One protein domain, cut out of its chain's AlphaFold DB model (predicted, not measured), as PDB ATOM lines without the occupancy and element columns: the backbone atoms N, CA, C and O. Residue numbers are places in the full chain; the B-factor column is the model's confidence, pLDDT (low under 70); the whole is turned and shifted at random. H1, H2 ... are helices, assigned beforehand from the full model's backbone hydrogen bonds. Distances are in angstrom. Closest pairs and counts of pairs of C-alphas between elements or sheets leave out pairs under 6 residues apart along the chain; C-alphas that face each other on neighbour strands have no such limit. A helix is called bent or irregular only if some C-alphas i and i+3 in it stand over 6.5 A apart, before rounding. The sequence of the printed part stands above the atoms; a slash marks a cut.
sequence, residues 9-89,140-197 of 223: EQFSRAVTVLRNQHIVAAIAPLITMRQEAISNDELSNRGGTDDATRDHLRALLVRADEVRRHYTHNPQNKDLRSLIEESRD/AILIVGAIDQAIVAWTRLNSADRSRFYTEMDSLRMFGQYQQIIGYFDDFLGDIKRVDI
ATOM      1  N   GLU A   9      46.893 186.318 213.230       56.19
ATOM      2  CA  GLU A   9      46.826 185.016 213.904       56.19
ATOM      3  C   GLU A   9      46.924 185.153 215.432       56.19
ATOM      4  O   GLU A   9      46.177 184.491 216.158       56.19
ATOM      5  N   GLN A  10      47.801 186.025 215.942       56.00
ATOM      6  CA  GLN A  10      47.908 186.308 217.378       56.00
ATOM      7  C   GLN A  10      46.626 186.941 217.930       56.00
ATOM      8  O   GLN A  10      46.113 186.486 218.954       56.00
ATOM      9  N   PHE A  11      46.051 187.916 217.224       59.53
ATOM     10  CA  PHE A  11      44.801 188.563 217.629       59.53
ATOM     11  C   PHE A  11      43.616 187.586 217.607       59.53
ATOM     12  O   PHE A  11      42.801 187.552 218.530       59.53
ATOM     13  N   SER A  12      43.540 186.719 216.591       57.84
ATOM     14  CA  SER A  12      42.524 185.662 216.517       57.84
ATOM     15  C   SER A  12      42.618 184.677 217.690       57.84
ATOM     16  O   SER A  12      41.591 184.238 218.216       57.84
ATOM     17  N   ARG A  13      43.836 184.354 218.144       61.34
ATOM     18  CA  ARG A  13      44.052 183.509 219.328       61.34
ATOM     19  C   ARG A  13      43.685 184.228 220.624       61.34
ATOM     20  O   ARG A  13      43.088 183.594 221.492       61.34
ATOM     21  N   ALA A  14      43.959 185.529 220.736       62.88
ATOM     22  CA  ALA A  14      43.606 186.333 221.908       62.88
ATOM     23  C   ALA A  14      42.094 186.303 222.201       62.88
ATOM     24  O   ALA A  14      41.697 186.118 223.349       62.88
ATOM     25  N   VAL A  15      41.251 186.362 221.163       62.31
ATOM     26  CA  VAL A  15      39.786 186.224 221.298       62.31
ATOM     27  C   VAL A  15      39.396 184.877 221.909       62.31
ATOM     28  O   VAL A  15      38.549 184.807 222.799       62.31
ATOM     29  N   THR A  16      40.032 183.792 221.461       63.28
ATOM     30  CA  THR A  16      39.745 182.445 221.981       63.28
ATOM     31  C   THR A  16      40.200 182.297 223.434       63.28
ATOM     32  O   THR A  16      39.492 181.701 224.245       63.28
ATOM     33  N   VAL A  17      41.356 182.869 223.782       66.31
ATOM     34  CA  VAL A  17      41.887 182.884 225.154       66.31
ATOM     35  C   VAL A  17      40.958 183.654 226.092       66.31
ATOM     36  O   VAL A  17      40.552 183.103 227.114       66.31
ATOM     37  N   LEU A  18      40.554 184.871 225.714       67.00
ATOM     38  CA  LEU A  18      39.602 185.692 226.471       67.00
ATOM     39  C   LEU A  18      38.276 184.960 226.697       67.00
ATOM     40  O   LEU A  18      37.754 184.951 227.810       67.00
ATOM     41  N   ARG A  19      37.751 184.282 225.670       67.44
ATOM     42  CA  ARG A  19      36.520 183.490 225.785       67.44
ATOM     43  C   ARG A  19      36.662 182.336 226.778       67.44
ATOM     44  O   ARG A  19      35.762 182.107 227.581       67.44
ATOM     45  N   ASN A  20      37.769 181.599 226.735       69.75
ATOM     46  CA  ASN A  20      37.982 180.490 227.663       69.75
ATOM     47  C   ASN A  20      38.145 181.001 229.100       69.75
ATOM     48  O   ASN A  20      37.526 180.449 230.005       69.75
ATOM     49  N   GLN A  21      38.888 182.091 229.307       74.88
ATOM     50  CA  GLN A  21      38.997 182.754 230.611       74.88
ATOM     51  C   GLN A  21      37.636 183.229 231.129       74.88
ATOM     52  O   GLN A  21      37.337 183.051 232.308       74.88
ATOM     53  N   HIS A  22      36.790 183.765 230.248       73.69
ATOM     54  CA  HIS A  22      35.425 184.160 230.581       73.69
ATOM     55  C   HIS A  22      34.584 182.972 231.055       73.69
ATOM     56  O   HIS A  22      33.969 183.047 232.118       73.69
ATOM     57  N   ILE A  23      34.599 181.856 230.317       76.31
ATOM     58  CA  ILE A  23      33.900 180.630 230.726       76.31
ATOM     59  C   ILE A  23      34.381 180.196 232.109       76.31
ATOM     60  O   ILE A  23      33.552 179.944 232.976       76.31
ATOM     61  N   VAL A  24      35.698 180.155 232.336       80.88
ATOM     62  CA  VAL A  24      36.270 179.749 233.627       80.88
ATOM     63  C   VAL A  24      35.811 180.658 234.758       80.88
ATOM     64  O   VAL A  24      35.328 180.156 235.769       80.88
ATOM     65  N   ALA A  25      35.920 181.977 234.594       81.88
ATOM     66  CA  ALA A  25      35.512 182.931 235.619       81.88
ATOM     67  C   ALA A  25      34.010 182.827 235.937       81.88
ATOM     68  O   ALA A  25      33.624 182.882 237.104       81.88
ATOM     69  N   ALA A  26      33.176 182.628 234.912       80.81
ATOM     70  CA  ALA A  26      31.728 182.527 235.049       80.81
ATOM     71  C   ALA A  26      31.267 181.225 235.723       80.81
ATOM     72  O   ALA A  26      30.367 181.258 236.562       80.81
ATOM     73  N   ILE A  27      31.879 180.084 235.389       87.69
ATOM     74  CA  ILE A  27      31.467 178.786 235.945       87.69
ATOM     75  C   ILE A  27      32.171 178.435 237.253       87.69
ATOM     76  O   ILE A  27      31.646 177.608 237.986       87.69
ATOM     77  N   ALA A  28      33.327 179.029 237.569       89.00
ATOM     78  CA  ALA A  28      34.093 178.712 238.778       89.00
ATOM     79  C   ALA A  28      33.242 178.678 240.065       89.00
ATOM     80  O   ALA A  28      33.256 177.643 240.731       89.00
ATOM     81  N   PRO A  29      32.451 179.717 240.410       91.06
ATOM     82  CA  PRO A  29      31.616 179.666 241.612       91.06
ATOM     83  C   PRO A  29      30.552 178.559 241.558       91.06
ATOM     84  O   PRO A  29      30.242 177.967 242.586       91.06
ATOM     85  N   LEU A  30      30.028 178.239 240.369       91.62
ATOM     86  CA  LEU A  30      29.049 177.165 240.180       91.62
ATOM     87  C   LEU A  30      29.682 175.775 240.316       91.62
ATOM     88  O   LEU A  30      29.077 174.889 240.906       91.62
ATOM     89  N   ILE A  31      30.902 175.583 239.810       90.12
ATOM     90  CA  ILE A  31      31.656 174.331 239.958       90.12
ATOM     91  C   ILE A  31      32.028 174.108 241.424       90.12
ATOM     92  O   ILE A  31      31.841 173.005 241.929       90.12
ATOM     93  N   THR A  32      32.480 175.149 242.131       91.31
ATOM     94  CA  THR A  32      32.729 175.071 243.577       91.31
ATOM     95  C   THR A  32      31.455 174.697 244.328       91.31
ATOM     96  O   THR A  32      31.457 173.736 245.089       91.31
ATOM     97  N   MET A  33      30.349 175.389 244.051       92.44
ATOM     98  CA  MET A  33      29.049 175.112 244.669       92.44
ATOM     99  C   MET A  33      28.586 173.676 244.410       92.44
ATOM    100  O   MET A  33      28.113 172.999 245.318       92.44
ATOM    101  N   ARG A  34      28.760 173.190 243.176       91.44
ATOM    102  CA  ARG A  34      28.464 171.808 242.795       91.44
ATOM    103  C   ARG A  34      29.299 170.816 243.601       91.44
ATOM    104  O   ARG A  34      28.753 169.850 244.126       91.44
ATOM    105  N   GLN A  35      30.607 171.043 243.683       89.06
ATOM    106  CA  GLN A  35      31.534 170.163 244.390       89.06
ATOM    107  C   GLN A  35      31.188 170.090 245.876       89.06
ATOM    108  O   GLN A  35      31.098 168.998 246.433       89.06
ATOM    109  N   GLU A  36      30.938 171.242 246.494       89.44
ATOM    110  CA  GLU A  36      30.551 171.331 247.897       89.44
ATOM    111  C   GLU A  36      29.218 170.623 248.153       89.44
ATOM    112  O   GLU A  36      29.136 169.817 249.079       89.44
ATOM    113  N   ALA A  37      28.213 170.822 247.291       88.19
ATOM    114  CA  ALA A  37      26.923 170.141 247.396       88.19
ATOM    115  C   ALA A  37      27.042 168.612 247.272       88.19
ATOM    116  O   ALA A  37      26.371 167.888 248.002       88.19
ATOM    117  N   ILE A  38      27.909 168.113 246.383       88.12
ATOM    118  CA  ILE A  38      28.169 166.672 246.222       88.12
ATOM    119  C   ILE A  38      28.909 166.096 247.431       88.12
ATOM    120  O   ILE A  38      28.610 164.985 247.859       88.12
ATOM    121  N   SER A  39      29.878 166.838 247.968       86.81
ATOM    122  CA  SER A  39      30.697 166.400 249.102       86.81
ATOM    123  C   SER A  39      29.997 166.517 250.458       86.81
ATOM    124  O   SER A  39      30.514 166.025 251.456       86.81
ATOM    125  N   ASN A  40      28.849 167.191 250.512       87.25
ATOM    126  CA  ASN A  40      28.123 167.409 251.750       87.25
ATOM    127  C   ASN A  40      27.308 166.159 252.126       87.25
ATOM    128  O   ASN A  40      26.317 165.801 251.482       87.25
ATOM    129  N   ASP A  41      27.724 165.512 253.213       81.88
ATOM    130  CA  ASP A  41      27.095 164.294 253.725       81.88
ATOM    131  C   ASP A  41      25.634 164.497 254.146       81.88
ATOM    132  O   ASP A  41      24.834 163.561 254.040       81.88
ATOM    133  N   GLU A  42      25.261 165.696 254.606       82.94
ATOM    134  CA  GLU A  42      23.877 166.004 254.971       82.94
ATOM    135  C   GLU A  42      22.998 166.081 253.734       82.94
ATOM    136  O   GLU A  42      21.981 165.407 253.680       82.94
ATOM    137  N   LEU A  43      23.419 166.799 252.697       82.81
ATOM    138  CA  LEU A  43      22.717 166.818 251.413       82.81
ATOM    139  C   LEU A  43      22.598 165.414 250.813       82.81
ATOM    140  O   LEU A  43      21.560 165.065 250.255       82.81
ATOM    141  N   SER A  44      23.627 164.580 250.963       80.19
ATOM    142  CA  SER A  44      23.601 163.219 250.430       80.19
ATOM    143  C   SER A  44      22.609 162.301 251.155       80.19
ATOM    144  O   SER A  44      21.901 161.519 250.510       80.19
ATOM    145  N   ASN A  45      22.520 162.414 252.486       77.56
ATOM    146  CA  ASN A  45      21.781 161.479 253.340       77.56
ATOM    147  C   ASN A  45      20.480 162.039 253.942       77.56
ATOM    148  O   ASN A  45      19.692 161.279 254.505       77.56
ATOM    149  N   ARG A  46      20.239 163.349 253.850       79.62
ATOM    150  CA  ARG A  46      19.117 164.061 254.477       79.62
ATOM    151  C   ARG A  46      18.374 164.930 253.468       79.62
ATOM    152  O   ARG A  46      18.876 165.288 252.405       79.62
ATOM    153  N   GLY A  47      17.142 165.292 253.812       76.50
ATOM    154  CA  GLY A  47      16.285 166.159 253.002       76.50
ATOM    155  C   GLY A  47      16.777 167.606 252.890       76.50
ATOM    156  O   GLY A  47      16.273 168.337 252.042       76.50
ATOM    157  N   GLY A  48      17.760 168.005 253.695       82.25
ATOM    158  CA  GLY A  48      18.318 169.352 253.723       82.25
ATOM    159  C   GLY A  48      19.650 169.400 254.471       82.25
ATOM    160  O   GLY A  48      20.144 168.377 254.941       82.25
ATOM    161  N   THR A  49      20.202 170.604 254.597       85.56
ATOM    162  CA  THR A  49      21.458 170.914 255.308       85.56
ATOM    163  C   THR A  49      21.221 172.035 256.313       85.56
ATOM    164  O   THR A  49      20.181 172.687 256.278       85.56
ATOM    165  N   ASP A  50      22.180 172.274 257.192       87.62
ATOM    166  CA  ASP A  50      22.217 173.414 258.107       87.62
ATOM    167  C   ASP A  50      22.204 174.800 257.436       87.62
ATOM    168  O   ASP A  50      22.530 174.976 256.256       87.62
ATOM    169  N   ASP A  51      21.828 175.814 258.219       89.56
ATOM    170  CA  ASP A  51      21.751 177.202 257.752       89.56
ATOM    171  C   ASP A  51      23.113 177.732 257.272       89.56
ATOM    172  O   ASP A  51      23.163 178.470 256.286       89.56
ATOM    173  N   ALA A  52      24.224 177.318 257.895       90.00
ATOM    174  CA  ALA A  52      25.551 177.791 257.504       90.00
ATOM    175  C   ALA A  52      25.950 177.291 256.107       90.00
ATOM    176  O   ALA A  52      26.436 178.079 255.294       90.00
ATOM    177  N   THR A  53      25.683 176.019 255.785       89.19
ATOM    178  CA  THR A  53      25.893 175.506 254.422       89.19
ATOM    179  C   THR A  53      24.998 176.231 253.420       89.19
ATOM    180  O   THR A  53      25.483 176.652 252.370       89.19
ATOM    181  N   ARG A  54      23.706 176.438 253.726       91.12
ATOM    182  CA  ARG A  54      22.799 177.196 252.841       91.12
ATOM    183  C   ARG A  54      23.360 178.582 252.532       91.12
ATOM    184  O   ARG A  54      23.396 178.992 251.373       91.12
ATOM    185  N   ASP A  55      23.770 179.310 253.564       91.81
ATOM    186  CA  ASP A  55      24.212 180.694 253.429       91.81
ATOM    187  C   ASP A  55      25.552 180.787 252.679       91.81
ATOM    188  O   ASP A  55      25.739 181.693 251.863       91.81
ATOM    189  N   HIS A  56      26.438 179.801 252.850       92.56
ATOM    190  CA  HIS A  56      27.665 179.676 252.059       92.56
ATOM    191  C   HIS A  56      27.383 179.393 250.574       92.56
ATOM    192  O   HIS A  56      27.900 180.092 249.699       92.56
ATOM    193  N   LEU A  57      26.488 178.450 250.261       91.44
ATOM    194  CA  LEU A  57      26.084 178.177 248.874       91.44
ATOM    195  C   LEU A  57      25.408 179.401 248.230       91.44
ATOM    196  O   LEU A  57      25.651 179.711 247.060       91.44
ATOM    197  N   ARG A  58      24.616 180.164 248.993       92.62
ATOM    198  CA  ARG A  58      24.074 181.455 248.541       92.62
ATOM    199  C   ARG A  58      25.177 182.473 248.257       92.62
ATOM    200  O   ARG A  58      25.084 183.178 247.255       92.62
ATOM    201  N   ALA A  59      26.228 182.542 249.074       91.12
ATOM    202  CA  ALA A  59      27.354 183.445 248.837       91.12
ATOM    203  C   ALA A  59      28.090 183.120 247.523       91.12
ATOM    204  O   ALA A  59      28.427 184.027 246.757       91.12
ATOM    205  N   LEU A  60      28.265 181.833 247.204       92.12
ATOM    206  CA  LEU A  60      28.800 181.406 245.906       92.12
ATOM    207  C   LEU A  60      27.897 181.839 244.744       92.12
ATOM    208  O   LEU A  60      28.393 182.266 243.700       92.12
ATOM    209  N   LEU A  61      26.576 181.792 244.926       91.06
ATOM    210  CA  LEU A  61      25.630 182.228 243.903       91.06
ATOM    211  C   LEU A  61      25.626 183.749 243.707       91.06
ATOM    212  O   LEU A  61      25.545 184.214 242.573       91.06
ATOM    213  N   VAL A  62      25.778 184.526 244.784       87.62
ATOM    214  CA  VAL A  62      25.982 185.982 244.699       87.62
ATOM    215  C   VAL A  62      27.237 186.283 243.888       87.62
ATOM    216  O   VAL A  62      27.182 187.092 242.966       87.62
ATOM    217  N   ARG A  63      28.337 185.567 244.138       86.88
ATOM    218  CA  ARG A  63      29.566 185.713 243.350       86.88
ATOM    219  C   ARG A  63      29.357 185.356 241.874       86.88
ATOM    220  O   ARG A  63      29.866 186.048 240.996       86.88
ATOM    221  N   ALA A  64      28.574 184.319 241.572       87.44
ATOM    222  CA  ALA A  64      28.193 183.985 240.195       87.44
ATOM    223  C   ALA A  64      27.333 185.083 239.529       87.44
ATOM    224  O   ALA A  64      27.415 185.295 238.314       87.44
ATOM    225  N   ASP A  65      26.516 185.798 240.308       85.56
ATOM    226  CA  ASP A  65      25.716 186.933 239.842       85.56
ATOM    227  C   ASP A  65      26.540 188.211 239.642       85.56
ATOM    228  O   ASP A  65      26.336 188.914 238.654       85.56
ATOM    229  N   GLU A  66      27.510 188.495 240.512       83.75
ATOM    230  CA  GLU A  66      28.470 189.593 240.329       83.75
ATOM    231  C   GLU A  66      29.212 189.444 239.002       83.75
ATOM    232  O   GLU A  66      29.223 190.360 238.176       83.75
ATOM    233  N   VAL A  67      29.740 188.244 238.746       80.81
ATOM    234  CA  VAL A  67      30.425 187.912 237.496       80.81
ATOM    235  C   VAL A  67      29.491 188.108 236.293       80.81
ATOM    236  O   VAL A  67      29.870 188.765 235.324       80.81
ATOM    237  N   ARG A  68      28.229 187.656 236.370       82.19
ATOM    238  CA  ARG A  68      27.217 187.910 235.325       82.19
ATOM    239  C   ARG A  68      27.038 189.408 235.040       82.19
ATOM    240  O   ARG A  68      26.969 189.794 233.874       82.19
ATOM    241  N   ARG A  69      26.932 190.244 236.079       74.56
ATOM    242  CA  ARG A  69      26.692 191.693 235.943       74.56
ATOM    243  C   ARG A  69      27.869 192.411 235.290       74.56
ATOM    244  O   ARG A  69      27.647 193.252 234.419       74.56
ATOM    245  N   HIS A  70      29.099 192.048 235.653       71.50
ATOM    246  CA  HIS A  70      30.302 192.646 235.071       71.50
ATOM    247  C   HIS A  70      30.365 192.481 233.550       71.50
ATOM    248  O   HIS A  70      30.769 193.405 232.852       71.50
ATOM    249  N   TYR A  71      29.895 191.353 233.020       62.28
ATOM    250  CA  TYR A  71      29.962 191.081 231.582       62.28
ATOM    251  C   TYR A  71      28.805 191.653 230.763       62.28
ATOM    252  O   TYR A  71      28.886 191.719 229.540       62.28
ATOM    253  N   THR A  72      27.734 192.095 231.418       56.53
ATOM    254  CA  THR A  72      26.612 192.784 230.753       56.53
ATOM    255  C   THR A  72      26.823 194.280 230.614       56.53
ATOM    256  O   THR A  72      26.021 194.964 229.983       56.53
ATOM    257  N   HIS A  73      27.886 194.802 231.220       54.50
ATOM    258  CA  HIS A  73      28.203 196.212 231.165       54.50
ATOM    259  C   HIS A  73      28.789 196.560 229.786       54.50
ATOM    260  O   HIS A  73      29.993 196.474 229.570       54.50
ATOM    261  N   ASN A  74      27.918 196.936 228.844       60.34
ATOM    262  CA  ASN A  74      28.286 197.482 227.534       60.34
ATOM    263  C   ASN A  74      27.896 198.973 227.456       60.34
ATOM    264  O   ASN A  74      26.909 199.312 226.799       60.34
ATOM    265  N   PRO A  75      28.631 199.879 228.128       54.97
ATOM    266  CA  PRO A  75      28.273 201.300 228.199       54.97
ATOM    267  C   PRO A  75      28.281 201.990 226.827       54.97
ATOM    268  O   PRO A  75      27.619 203.004 226.636       54.97
ATOM    269  N   GLN A  76      29.016 201.430 225.865       58.38
ATOM    270  CA  GLN A  76      29.166 201.971 224.515       58.38
ATOM    271  C   GLN A  76      28.116 201.423 223.536       58.38
ATOM    272  O   GLN A  76      28.025 201.913 222.413       58.38
ATOM    273  N   ASN A  77      27.341 200.405 223.939       64.19
ATOM    274  CA  ASN A  77      26.360 199.695 223.111       64.19
ATOM    275  C   ASN A  77      26.901 199.273 221.722       64.19
ATOM    276  O   ASN A  77      26.173 199.263 220.728       64.19
ATOM    277  N   LYS A  78      28.199 198.953 221.638       60.62
ATOM    278  CA  LYS A  78      28.867 198.501 220.406       60.62
ATOM    279  C   LYS A  78      28.888 196.968 220.347       60.62
ATOM    280  O   LYS A  78      29.002 196.309 221.382       60.62
ATOM    281  N   ASP A  79      28.780 196.391 219.147       58.88
ATOM    282  CA  ASP A  79      28.948 194.943 218.947       58.88
ATOM    283  C   ASP A  79      30.436 194.558 219.003       58.88
ATOM    284  O   ASP A  79      31.309 195.295 218.543       58.88
ATOM    285  N   LEU A  80      30.721 193.366 219.527       53.78
ATOM    286  CA  LEU A  80      32.070 192.818 219.694       53.78
ATOM    287  C   LEU A  80      32.765 192.686 218.343       53.78
ATOM    288  O   LEU A  80      33.951 192.960 218.214       53.78
ATOM    289  N   ARG A  81      31.998 192.334 217.308       56.53
ATOM    290  CA  ARG A  81      32.493 192.255 215.937       56.53
ATOM    291  C   ARG A  81      32.947 193.611 215.401       56.53
ATOM    292  O   ARG A  81      34.009 193.678 214.796       56.53
ATOM    293  N   SER A  82      32.191 194.672 215.666       62.66
ATOM    294  CA  SER A  82      32.562 196.031 215.263       62.66
ATOM    295  C   SER A  82      33.804 196.518 216.005       62.66
ATOM    296  O   SER A  82      34.677 197.107 215.384       62.66
ATOM    297  N   LEU A  83      33.942 196.195 217.296       61.72
ATOM    298  CA  LEU A  83      35.166 196.477 218.057       61.72
ATOM    299  C   LEU A  83      36.369 195.652 217.567       61.72
ATOM    300  O   LEU A  83      37.497 196.138 217.568       61.72
ATOM    301  N   ILE A  84      36.158 194.407 217.129       56.12
ATOM    302  CA  ILE A  84      37.206 193.580 216.507       56.12
ATOM    303  C   ILE A  84      37.629 194.162 215.154       56.12
ATOM    304  O   ILE A  84      38.807 194.128 214.820       56.12
ATOM    305  N   GLU A  85      36.691 194.670 214.360       63.91
ATOM    306  CA  GLU A  85      36.990 195.316 213.079       63.91
ATOM    307  C   GLU A  85      37.723 196.652 213.289       63.91
ATOM    308  O   GLU A  85      38.725 196.888 212.626       63.91
ATOM    309  N   GLU A  86      37.309 197.450 214.280       62.50
ATOM    310  CA  GLU A  86      37.962 198.706 214.689       62.50
ATOM    311  C   GLU A  86      39.377 198.463 215.249       62.50
ATOM    312  O   GLU A  86      40.316 199.154 214.883       62.50
ATOM    313  N   SER A  87      39.576 197.427 216.070       55.69
ATOM    314  CA  SER A  87      40.906 197.075 216.611       55.69
ATOM    315  C   SER A  87      41.849 196.401 215.610       55.69
ATOM    316  O   SER A  87      43.041 196.274 215.881       55.69
ATOM    317  N   ARG A  88      41.336 195.949 214.458       58.06
ATOM    318  CA  ARG A  88      42.151 195.470 213.329       58.06
ATOM    319  C   ARG A  88      42.610 196.602 212.416       58.06
ATOM    320  O   ARG A  88      43.480 196.363 211.580       58.06
ATOM    321  N   ASP A  89      42.015 197.783 212.549       62.44
ATOM    322  CA  ASP A  89      42.416 198.967 211.811       62.44
ATOM    323  C   ASP A  89      43.654 199.583 212.474       62.44
ATOM    324  O   ASP A  89      43.620 200.060 213.608       62.44
ATOM    325  N   ALA A 140      18.786 166.821 246.885       85.38
ATOM    326  CA  ALA A 140      20.161 166.979 246.413       85.38
ATOM    327  C   ALA A 140      20.280 166.766 244.897       85.38
ATOM    328  O   ALA A 140      20.973 167.529 244.227       85.38
ATOM    329  N   ILE A 141      19.538 165.803 244.334       86.94
ATOM    330  CA  ILE A 141      19.485 165.587 242.878       86.94
ATOM    331  C   ILE A 141      18.920 166.822 242.164       86.94
ATOM    332  O   ILE A 141      19.467 167.235 241.138       86.94
ATOM    333  N   LEU A 142      17.854 167.427 242.701       89.62
ATOM    334  CA  LEU A 142      17.246 168.640 242.140       89.62
ATOM    335  C   LEU A 142      18.198 169.840 242.199       89.62
ATOM    336  O   LEU A 142      18.345 170.548 241.204       89.62
ATOM    337  N   ILE A 143      18.878 170.039 243.330       90.88
ATOM    338  CA  ILE A 143      19.836 171.134 243.520       90.88
ATOM    339  C   ILE A 143      21.034 170.977 242.581       90.88
ATOM    340  O   ILE A 143      21.343 171.897 241.825       90.88
ATOM    341  N   VAL A 144      21.681 169.807 242.573       90.75
ATOM    342  CA  VAL A 144      22.830 169.543 241.693       90.75
ATOM    343  C   VAL A 144      22.410 169.626 240.225       90.75
ATOM    344  O   VAL A 144      23.123 170.217 239.419       90.75
ATOM    345  N   GLY A 145      21.216 169.138 239.880       89.62
ATOM    346  CA  GLY A 145      20.650 169.276 238.540       89.62
ATOM    347  C   GLY A 145      20.449 170.733 238.109       89.62
ATOM    348  O   GLY A 145      20.744 171.073 236.965       89.62
ATOM    349  N   ALA A 146      19.995 171.608 239.009       92.00
ATOM    350  CA  ALA A 146      19.850 173.038 238.733       92.00
ATOM    351  C   ALA A 146      21.207 173.729 238.527       92.00
ATOM    352  O   ALA A 146      21.362 174.541 237.612       92.00
ATOM    353  N   ILE A 147      22.207 173.370 239.335       92.06
ATOM    354  CA  ILE A 147      23.577 173.879 239.189       92.06
ATOM    355  C   ILE A 147      24.173 173.423 237.847       92.06
ATOM    356  O   ILE A 147      24.724 174.242 237.108       92.06
ATOM    357  N   ASP A 148      23.991 172.152 237.479       89.94
ATOM    358  CA  ASP A 148      24.428 171.598 236.192       89.94
ATOM    359  C   ASP A 148      23.769 172.329 235.012       89.94
ATOM    360  O   ASP A 148      24.438 172.676 234.033       89.94
ATOM    361  N   GLN A 149      22.472 172.641 235.108       89.56
ATOM    362  CA  GLN A 149      21.768 173.432 234.095       89.56
ATOM    363  C   GLN A 149      22.349 174.842 233.952       89.56
ATOM    364  O   GLN A 149      22.541 175.301 232.822       89.56
ATOM    365  N   ALA A 150      22.695 175.507 235.057       90.19
ATOM    366  CA  ALA A 150      23.336 176.820 235.021       90.19
ATOM    367  C   ALA A 150      24.738 176.766 234.379       90.19
ATOM    368  O   ALA A 150      25.071 177.627 233.559       90.19
ATOM    369  N   ILE A 151      25.540 175.735 234.671       88.69
ATOM    370  CA  ILE A 151      26.857 175.520 234.040       88.69
ATOM    371  C   ILE A 151      26.704 175.299 232.526       88.69
ATOM    372  O   ILE A 151      27.402 175.918 231.714       88.69
ATOM    373  N   VAL A 152      25.753 174.457 232.115       84.19
ATOM    374  CA  VAL A 152      25.460 174.212 230.694       84.19
ATOM    375  C   VAL A 152      24.947 175.480 230.004       84.19
ATOM    376  O   VAL A 152      25.300 175.755 228.857       84.19
ATOM    377  N   ALA A 153      24.135 176.290 230.680       83.38
ATOM    378  CA  ALA A 153      23.661 177.550 230.126       83.38
ATOM    379  C   ALA A 153      24.831 178.514 229.856       83.38
ATOM    380  O   ALA A 153      24.940 179.029 228.741       83.38
ATOM    381  N   TRP A 154      25.768 178.665 230.799       81.44
ATOM    382  CA  TRP A 154      26.984 179.471 230.620       81.44
ATOM    383  C   TRP A 154      27.866 179.015 229.458       81.44
ATOM    384  O   TRP A 154      28.363 179.839 228.682       81.44
ATOM    385  N   THR A 155      28.055 177.706 229.308       76.44
ATOM    386  CA  THR A 155      28.869 177.159 228.212       76.44
ATOM    387  C   THR A 155      28.194 177.327 226.852       76.44
ATOM    388  O   THR A 155      28.863 177.674 225.881       76.44
ATOM    389  N   ARG A 156      26.862 177.187 226.770       74.38
ATOM    390  CA  ARG A 156      26.089 177.440 225.537       74.38
ATOM    391  C   ARG A 156      26.167 178.893 225.086       74.38
ATOM    392  O   ARG A 156      26.289 179.163 223.889       74.38
ATOM    393  N   LEU A 157      26.119 179.824 226.035       70.38
ATOM    394  CA  LEU A 157      26.238 181.259 225.767       70.38
ATOM    395  C   LEU A 157      27.579 181.635 225.136       70.38
ATOM    396  O   LEU A 157      27.633 182.585 224.360       70.38
ATOM    397  N   ASN A 158      28.620 180.856 225.417       62.25
ATOM    398  CA  ASN A 158      29.974 181.052 224.907       62.25
ATOM    399  C   ASN A 158      30.376 180.019 223.839       62.25
ATOM    400  O   ASN A 158      31.567 179.849 223.571       62.25
ATOM    401  N   SER A 159      29.413 179.302 223.241       54.47
ATOM    402  CA  SER A 159      29.722 178.291 222.220       54.47
ATOM    403  C   SER A 159      30.379 178.907 220.975       54.47
ATOM    404  O   SER A 159      30.281 180.111 220.730       54.47
ATOM    405  N   ALA A 160      31.066 178.057 220.204       47.56
ATOM    406  CA  ALA A 160      32.036 178.421 219.171       47.56
ATOM    407  C   ALA A 160      31.556 179.415 218.095       47.56
ATOM    408  O   ALA A 160      32.398 180.081 217.500       47.56
ATOM    409  N   ASP A 161      30.243 179.579 217.915       41.19
ATOM    410  CA  ASP A 161      29.658 180.380 216.836       41.19
ATOM    411  C   ASP A 161      29.083 181.735 217.286       41.19
ATOM    412  O   ASP A 161      28.558 182.497 216.470       41.19
ATOM    413  N   ARG A 162      29.165 182.083 218.579       48.09
ATOM    414  CA  ARG A 162      28.707 183.396 219.061       48.09
ATOM    415  C   ARG A 162      29.832 184.427 218.970       48.09
ATOM    416  O   ARG A 162      30.696 184.510 219.832       48.09
ATOM    417  N   SER A 163      29.783 185.256 217.927       44.75
ATOM    418  CA  SER A 163      30.695 186.391 217.706       44.75
ATOM    419  C   SER A 163      30.237 187.705 218.365       44.75
ATOM    420  O   SER A 163      30.710 188.770 217.976       44.75
ATOM    421  N   ARG A 164      29.249 187.656 219.265       52.06
ATOM    422  CA  ARG A 164      28.587 188.834 219.851       52.06
ATOM    423  C   ARG A 164      28.757 188.841 221.360       52.06
ATOM    424  O   ARG A 164      28.862 187.776 221.968       52.06
ATOM    425  N   PHE A 165      28.729 190.034 221.952       53.44
ATOM    426  CA  PHE A 165      28.647 190.173 223.401       53.44
ATOM    427  C   PHE A 165      27.419 189.455 223.952       53.44
ATOM    428  O   PHE A 165      26.388 189.294 223.291       53.44
ATOM    429  N   TYR A 166      27.551 189.053 225.206       63.62
ATOM    430  CA  TYR A 166      26.451 188.586 226.016       63.62
ATOM    431  C   TYR A 166      25.348 189.652 226.084       63.62
ATOM    432  O   TYR A 166      25.592 190.786 226.492       63.62
ATOM    433  N   THR A 167      24.141 189.305 225.633       66.19
ATOM    434  CA  THR A 167      23.022 190.256 225.573       66.19
ATOM    435  C   THR A 167      22.340 190.404 226.932       66.19
ATOM    436  O   THR A 167      22.399 189.504 227.771       66.19
ATOM    437  N   GLU A 168      21.604 191.497 227.139       68.25
ATOM    438  CA  GLU A 168      20.756 191.663 228.331       68.25
ATOM    439  C   GLU A 168      19.736 190.525 228.479       68.25
ATOM    440  O   GLU A 168      19.484 190.043 229.580       68.25
ATOM    441  N   MET A 169      19.192 190.019 227.369       69.00
ATOM    442  CA  MET A 169      18.233 188.910 227.389       69.00
ATOM    443  C   MET A 169      18.889 187.582 227.772       69.00
ATOM    444  O   MET A 169      18.308 186.788 228.512       69.00
ATOM    445  N   ASP A 170      20.110 187.338 227.299       73.38
ATOM    446  CA  ASP A 170      20.896 186.190 227.742       73.38
ATOM    447  C   ASP A 170      21.256 186.316 229.234       73.38
ATOM    448  O   ASP A 170      21.206 185.328 229.969       73.38
ATOM    449  N   SER A 171      21.487 187.547 229.699       75.19
ATOM    450  CA  SER A 171      21.656 187.886 231.112       75.19
ATOM    451  C   SER A 171      20.470 187.559 231.986       75.19
ATOM    452  O   SER A 171      20.624 186.902 233.017       75.19
ATOM    453  N   LEU A 172      19.282 187.965 231.558       75.75
ATOM    454  CA  LEU A 172      18.045 187.637 232.249       75.75
ATOM    455  C   LEU A 172      17.792 186.128 232.247       75.75
ATOM    456  O   LEU A 172      17.304 185.594 233.242       75.75
ATOM    457  N   ARG A 173      18.184 185.413 231.183       80.75
ATOM    458  CA  ARG A 173      18.093 183.948 231.147       80.75
ATOM    459  C   ARG A 173      18.976 183.304 232.217       80.75
ATOM    460  O   ARG A 173      18.492 182.422 232.922       80.75
ATOM    461  N   MET A 174      20.224 183.749 232.372       85.19
ATOM    462  CA  MET A 174      21.091 183.251 233.449       85.19
ATOM    463  C   MET A 174      20.590 183.646 234.829       85.19
ATOM    464  O   MET A 174      20.603 182.827 235.740       85.19
ATOM    465  N   PHE A 175      20.084 184.869 234.978       85.31
ATOM    466  CA  PHE A 175      19.469 185.297 236.226       85.31
ATOM    467  C   PHE A 175      18.278 184.404 236.604       85.31
ATOM    468  O   PHE A 175      18.153 184.022 237.761       85.31
ATOM    469  N   GLY A 176      17.460 183.981 235.634       86.31
ATOM    470  CA  GLY A 176      16.392 183.002 235.856       86.31
ATOM    471  C   GLY A 176      16.897 181.650 236.373       86.31
ATOM    472  O   GLY A 176      16.286 181.084 237.276       86.31
ATOM    473  N   GLN A 177      18.039 181.162 235.869       91.38
ATOM    474  CA  GLN A 177      18.679 179.946 236.398       91.38
ATOM    475  C   GLN A 177      19.109 180.137 237.859       91.38
ATOM    476  O   GLN A 177      18.896 179.261 238.693       91.38
ATOM    477  N   TYR A 178      19.656 181.305 238.201       92.88
ATOM    478  CA  TYR A 178      20.049 181.610 239.578       92.88
ATOM    479  C   TYR A 178      18.843 181.721 240.512       92.88
ATOM    480  O   TYR A 178      18.891 181.205 241.622       92.88
ATOM    481  N   GLN A 179      17.740 182.321 240.059       91.75
ATOM    482  CA  GLN A 179      16.497 182.375 240.832       91.75
ATOM    483  C   GLN A 179      15.943 180.978 241.128       91.75
ATOM    484  O   GLN A 179      15.484 180.730 242.238       91.75
ATOM    485  N   GLN A 180      16.036 180.047 240.175       93.06
ATOM    486  CA  GLN A 180      15.647 178.658 240.408       93.06
ATOM    487  C   GLN A 180      16.516 177.993 241.486       93.06
ATOM    488  O   GLN A 180      15.983 177.328 242.372       93.06
ATOM    489  N   ILE A 181      17.836 178.200 241.444       93.44
ATOM    490  CA  ILE A 181      18.761 177.669 242.457       93.44
ATOM    491  C   ILE A 181      18.443 178.256 243.842       93.44
ATOM    492  O   ILE A 181      18.353 177.501 244.806       93.44
ATOM    493  N   ILE A 182      18.211 179.573 243.940       92.56
ATOM    494  CA  ILE A 182      17.795 180.220 245.199       92.56
ATOM    495  C   ILE A 182      16.488 179.618 245.703       92.56
ATOM    496  O   ILE A 182      16.414 179.260 246.871       92.56
ATOM    497  N   GLY A 183      15.488 179.440 244.835       91.19
ATOM    498  CA  GLY A 183      14.222 178.813 245.217       91.19
ATOM    499  C   GLY A 183      14.429 177.441 245.863       91.19
ATOM    500  O   GLY A 183      13.898 177.175 246.935       91.19
ATOM    501  N   TYR A 184      15.293 176.602 245.285       92.62
ATOM    502  CA  TYR A 184      15.636 175.312 245.890       92.62
ATOM    503  C   TYR A 184      16.410 175.435 247.204       92.62
ATOM    504  O   TYR A 184      16.205 174.621 248.105       92.62
ATOM    505  N   PHE A 185      17.271 176.441 247.353       91.94
ATOM    506  CA  PHE A 185      17.937 176.704 248.627       91.94
ATOM    507  C   PHE A 185      16.943 177.107 249.720       91.94
ATOM    508  O   PHE A 185      17.083 176.670 250.858       91.94
ATOM    509  N   ASP A 186      15.933 177.896 249.378       90.00
ATOM    510  CA  ASP A 186      14.915 178.374 250.314       90.00
ATOM    511  C   ASP A 186      13.941 177.255 250.709       90.00
ATOM    512  O   ASP A 186      13.540 177.143 251.871       90.00
ATOM    513  N   ASP A 187      13.591 176.395 249.752       89.06
ATOM    514  CA  ASP A 187      12.617 175.326 249.952       89.06
ATOM    515  C   ASP A 187      13.206 174.105 250.673       89.06
ATOM    516  O   ASP A 187      12.518 173.481 251.497       89.06
ATOM    517  N   PHE A 188      14.463 173.758 250.369       87.56
ATOM    518  CA  PHE A 188      15.073 172.489 250.782       87.56
ATOM    519  C   PHE A 188      16.205 172.621 251.798       87.56
ATOM    520  O   PHE A 188      16.506 171.638 252.473       87.56
ATOM    521  N   LEU A 189      16.846 173.784 251.931       89.12
ATOM    522  CA  LEU A 189      17.981 173.951 252.840       89.12
ATOM    523  C   LEU A 189      17.610 174.755 254.085       89.12
ATOM    524  O   LEU A 189      16.638 175.509 254.127       89.12
ATOM    525  N   GLY A 190      18.443 174.607 255.106       86.69
ATOM    526  CA  GLY A 190      18.308 175.257 256.394       86.69
ATOM    527  C   GLY A 190      17.895 174.295 257.497       86.69
ATOM    528  O   GLY A 190      17.343 173.219 257.250       86.69
ATOM    529  N   ASP A 191      18.140 174.701 258.739       85.06
ATOM    530  CA  ASP A 191      18.035 173.807 259.897       85.06
ATOM    531  C   ASP A 191      16.641 173.195 260.063       85.06
ATOM    532  O   ASP A 191      16.504 172.021 260.404       85.06
ATOM    533  N   ILE A 192      15.595 173.951 259.724       85.00
ATOM    534  CA  ILE A 192      14.197 173.493 259.767       85.00
ATOM    535  C   ILE A 192      13.933 172.361 258.755       85.00
ATOM    536  O   ILE A 192      13.026 171.550 258.945       85.00
ATOM    537  N   LYS A 193      14.704 172.303 257.666       82.88
ATOM    538  CA  LYS A 193      14.543 171.353 256.555       82.88
ATOM    539  C   LYS A 193      15.450 170.127 256.676       82.88
ATOM    540  O   LYS A 193      15.389 169.242 255.821       82.88
ATOM    541  N   ARG A 194      16.255 170.028 257.741       81.62
ATOM    542  CA  ARG A 194      17.093 168.857 258.045       81.62
ATOM    543  C   ARG A 194      16.224 167.693 258.511       81.62
ATOM    544  O   ARG A 194      16.069 167.430 259.699       81.62
ATOM    545  N   VAL A 195      15.635 167.003 257.544       79.19
ATOM    546  CA  VAL A 195      14.850 165.791 257.771       79.19
ATOM    547  C   VAL A 195      15.724 164.582 257.468       79.19
ATOM    548  O   VAL A 195      16.248 164.461 256.360       79.19
ATOM    549  N   ASP A 196      15.875 163.680 258.434       73.62
ATOM    550  CA  ASP A 196      16.557 162.408 258.204       73.62
ATOM    551  C   ASP A 196      15.748 161.557 257.220       73.62
ATOM    552  O   ASP A 196      14.587 161.214 257.465       73.62
ATOM    553  N   ILE A 197      16.363 161.196 256.094       68.19
ATOM    554  CA  ILE A 197      15.756 160.271 255.139       68.19
ATOM    555  C   ILE A 197      16.071 158.863 255.638       68.19
ATOM    556  O   ILE A 197      17.111 158.277 255.340       68.19
TER     557      ILE A 197
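AT A GLANCE: This is residues 9 to 89 and 140 to 197 of the 223 residues of an uncharacterized protein of Marinobacter sp (UniProt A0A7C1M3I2). Four helices stand side by side in a bundle, H1b, H3, H6 and H5 in a ring with neighbours running opposite ways, and the bent helix H1 carries its first arm, H1a, on past the ends of H3 and H5. The small helix H4 lies beyond that same end of the bundle and touches no helix, while the short H2 and the last printed residues lie at the other end. Look for 139 printed residues with six named helices, in the order H1 to H6, and no named strand: the class is all helix. The whole is loose, with a radius of gyration of the C-alphas of 18.0 A, and its outline is a rod spanning 64 by 26 by 21 A.

HOW THE PARTS SIT: Start with the longest helix, H1, residues 9 to 39, which was assigned as one helix by its hydrogen bonds but is bent: C-alphas 26 and 29 are 7.2 A apart. Its arms are H1a, residues 9 to 26, and H1b, residues 29 to 39, and their lines stand at a steep tilt of 46 degrees. Go from H1b to H3, residues 51 to 72: they touch, the closest C-alphas being those of Pro 29 and Leu 60 at 5.4 A, with a shallow tilt of 23 degrees, opposite ways. H3 touches H1b with residues 57 to 64 alone. H1b also touches H5, residues 140 to 157, at a shallow tilt of 25 degrees, opposite ways; here the closest C-alphas are those of Arg 34 and Val 144, 6.2 A apart. Next look at H6, residues 168 to 188, which forms a helical hairpin with H5: their closest C-alphas, of Ala 150 and Gln 177, are 5.8 A apart, at a shallow tilt of 9 degrees. H6 touches H3 as well, closest at the C-alphas of Thr 72 and Glu 168, 6.4 A apart, with a shallow tilt of 3 degrees, opposite ways. H3 and H5 are apart, and so are H1b and H6. The helix packing is mostly aligned. Return to H1a: with residues 25 to 26 alone it touches H3, the closest C-alphas being those of Ala 26 and Val 67 at 6.1 A. H1a and H5 only just touch, with 3 pairs of C-alphas within 8 A, and only at their ends. H2, residues 41 to 45, is close to H5 but not clearly touching, with the C-alphas of Leu 43 and Ala 140 closest at 5.6 A. H4, residues 80 to 87, touches no helix. In H1b, H2, H3, H4, H5 and H6 every O i to N i+4 pair is within hydrogen-bond range; in H1a 13 of 14 are.

IN THESE COORDINATES: Find C-alpha 9 at (46.826, 185.016, 213.904); from there H1a runs 26.1 A to C-alpha 26, and H1b spans 15.3 A from Pro 29 to Ser 39. H2, Asp 41 to Asn 45, is followed by H3, which covers 31.5 A from Asp 51 to Thr 72. H4 runs from Leu 80 to Ser 87. Pick up the printed part again at C-alpha 140, (20.161, 166.979, 246.413), where H5 begins its 25.8 A to Leu 157. H6 covers 30.1 A from Glu 168 and ends at C-alpha 188, (15.073, 172.489, 250.782).

THE WHOLE: The two C-alphas farthest apart are those of Asp 89 and Asp 196, at 64.5 A. Residues 90 to 139 are cut out, and C-alphas 89 and 140 are 52.1 A apart across the cut. Of the links printed whole, H1 to H2 and H2 to H3 are tight, and H3 to H4 and H5 to H6 are short. Check the B-factor column: the mean pLDDT of the printed part is 77.4, and it is under 70 at residues 9 to 20, 71 to 89, 158 to 169 and 197.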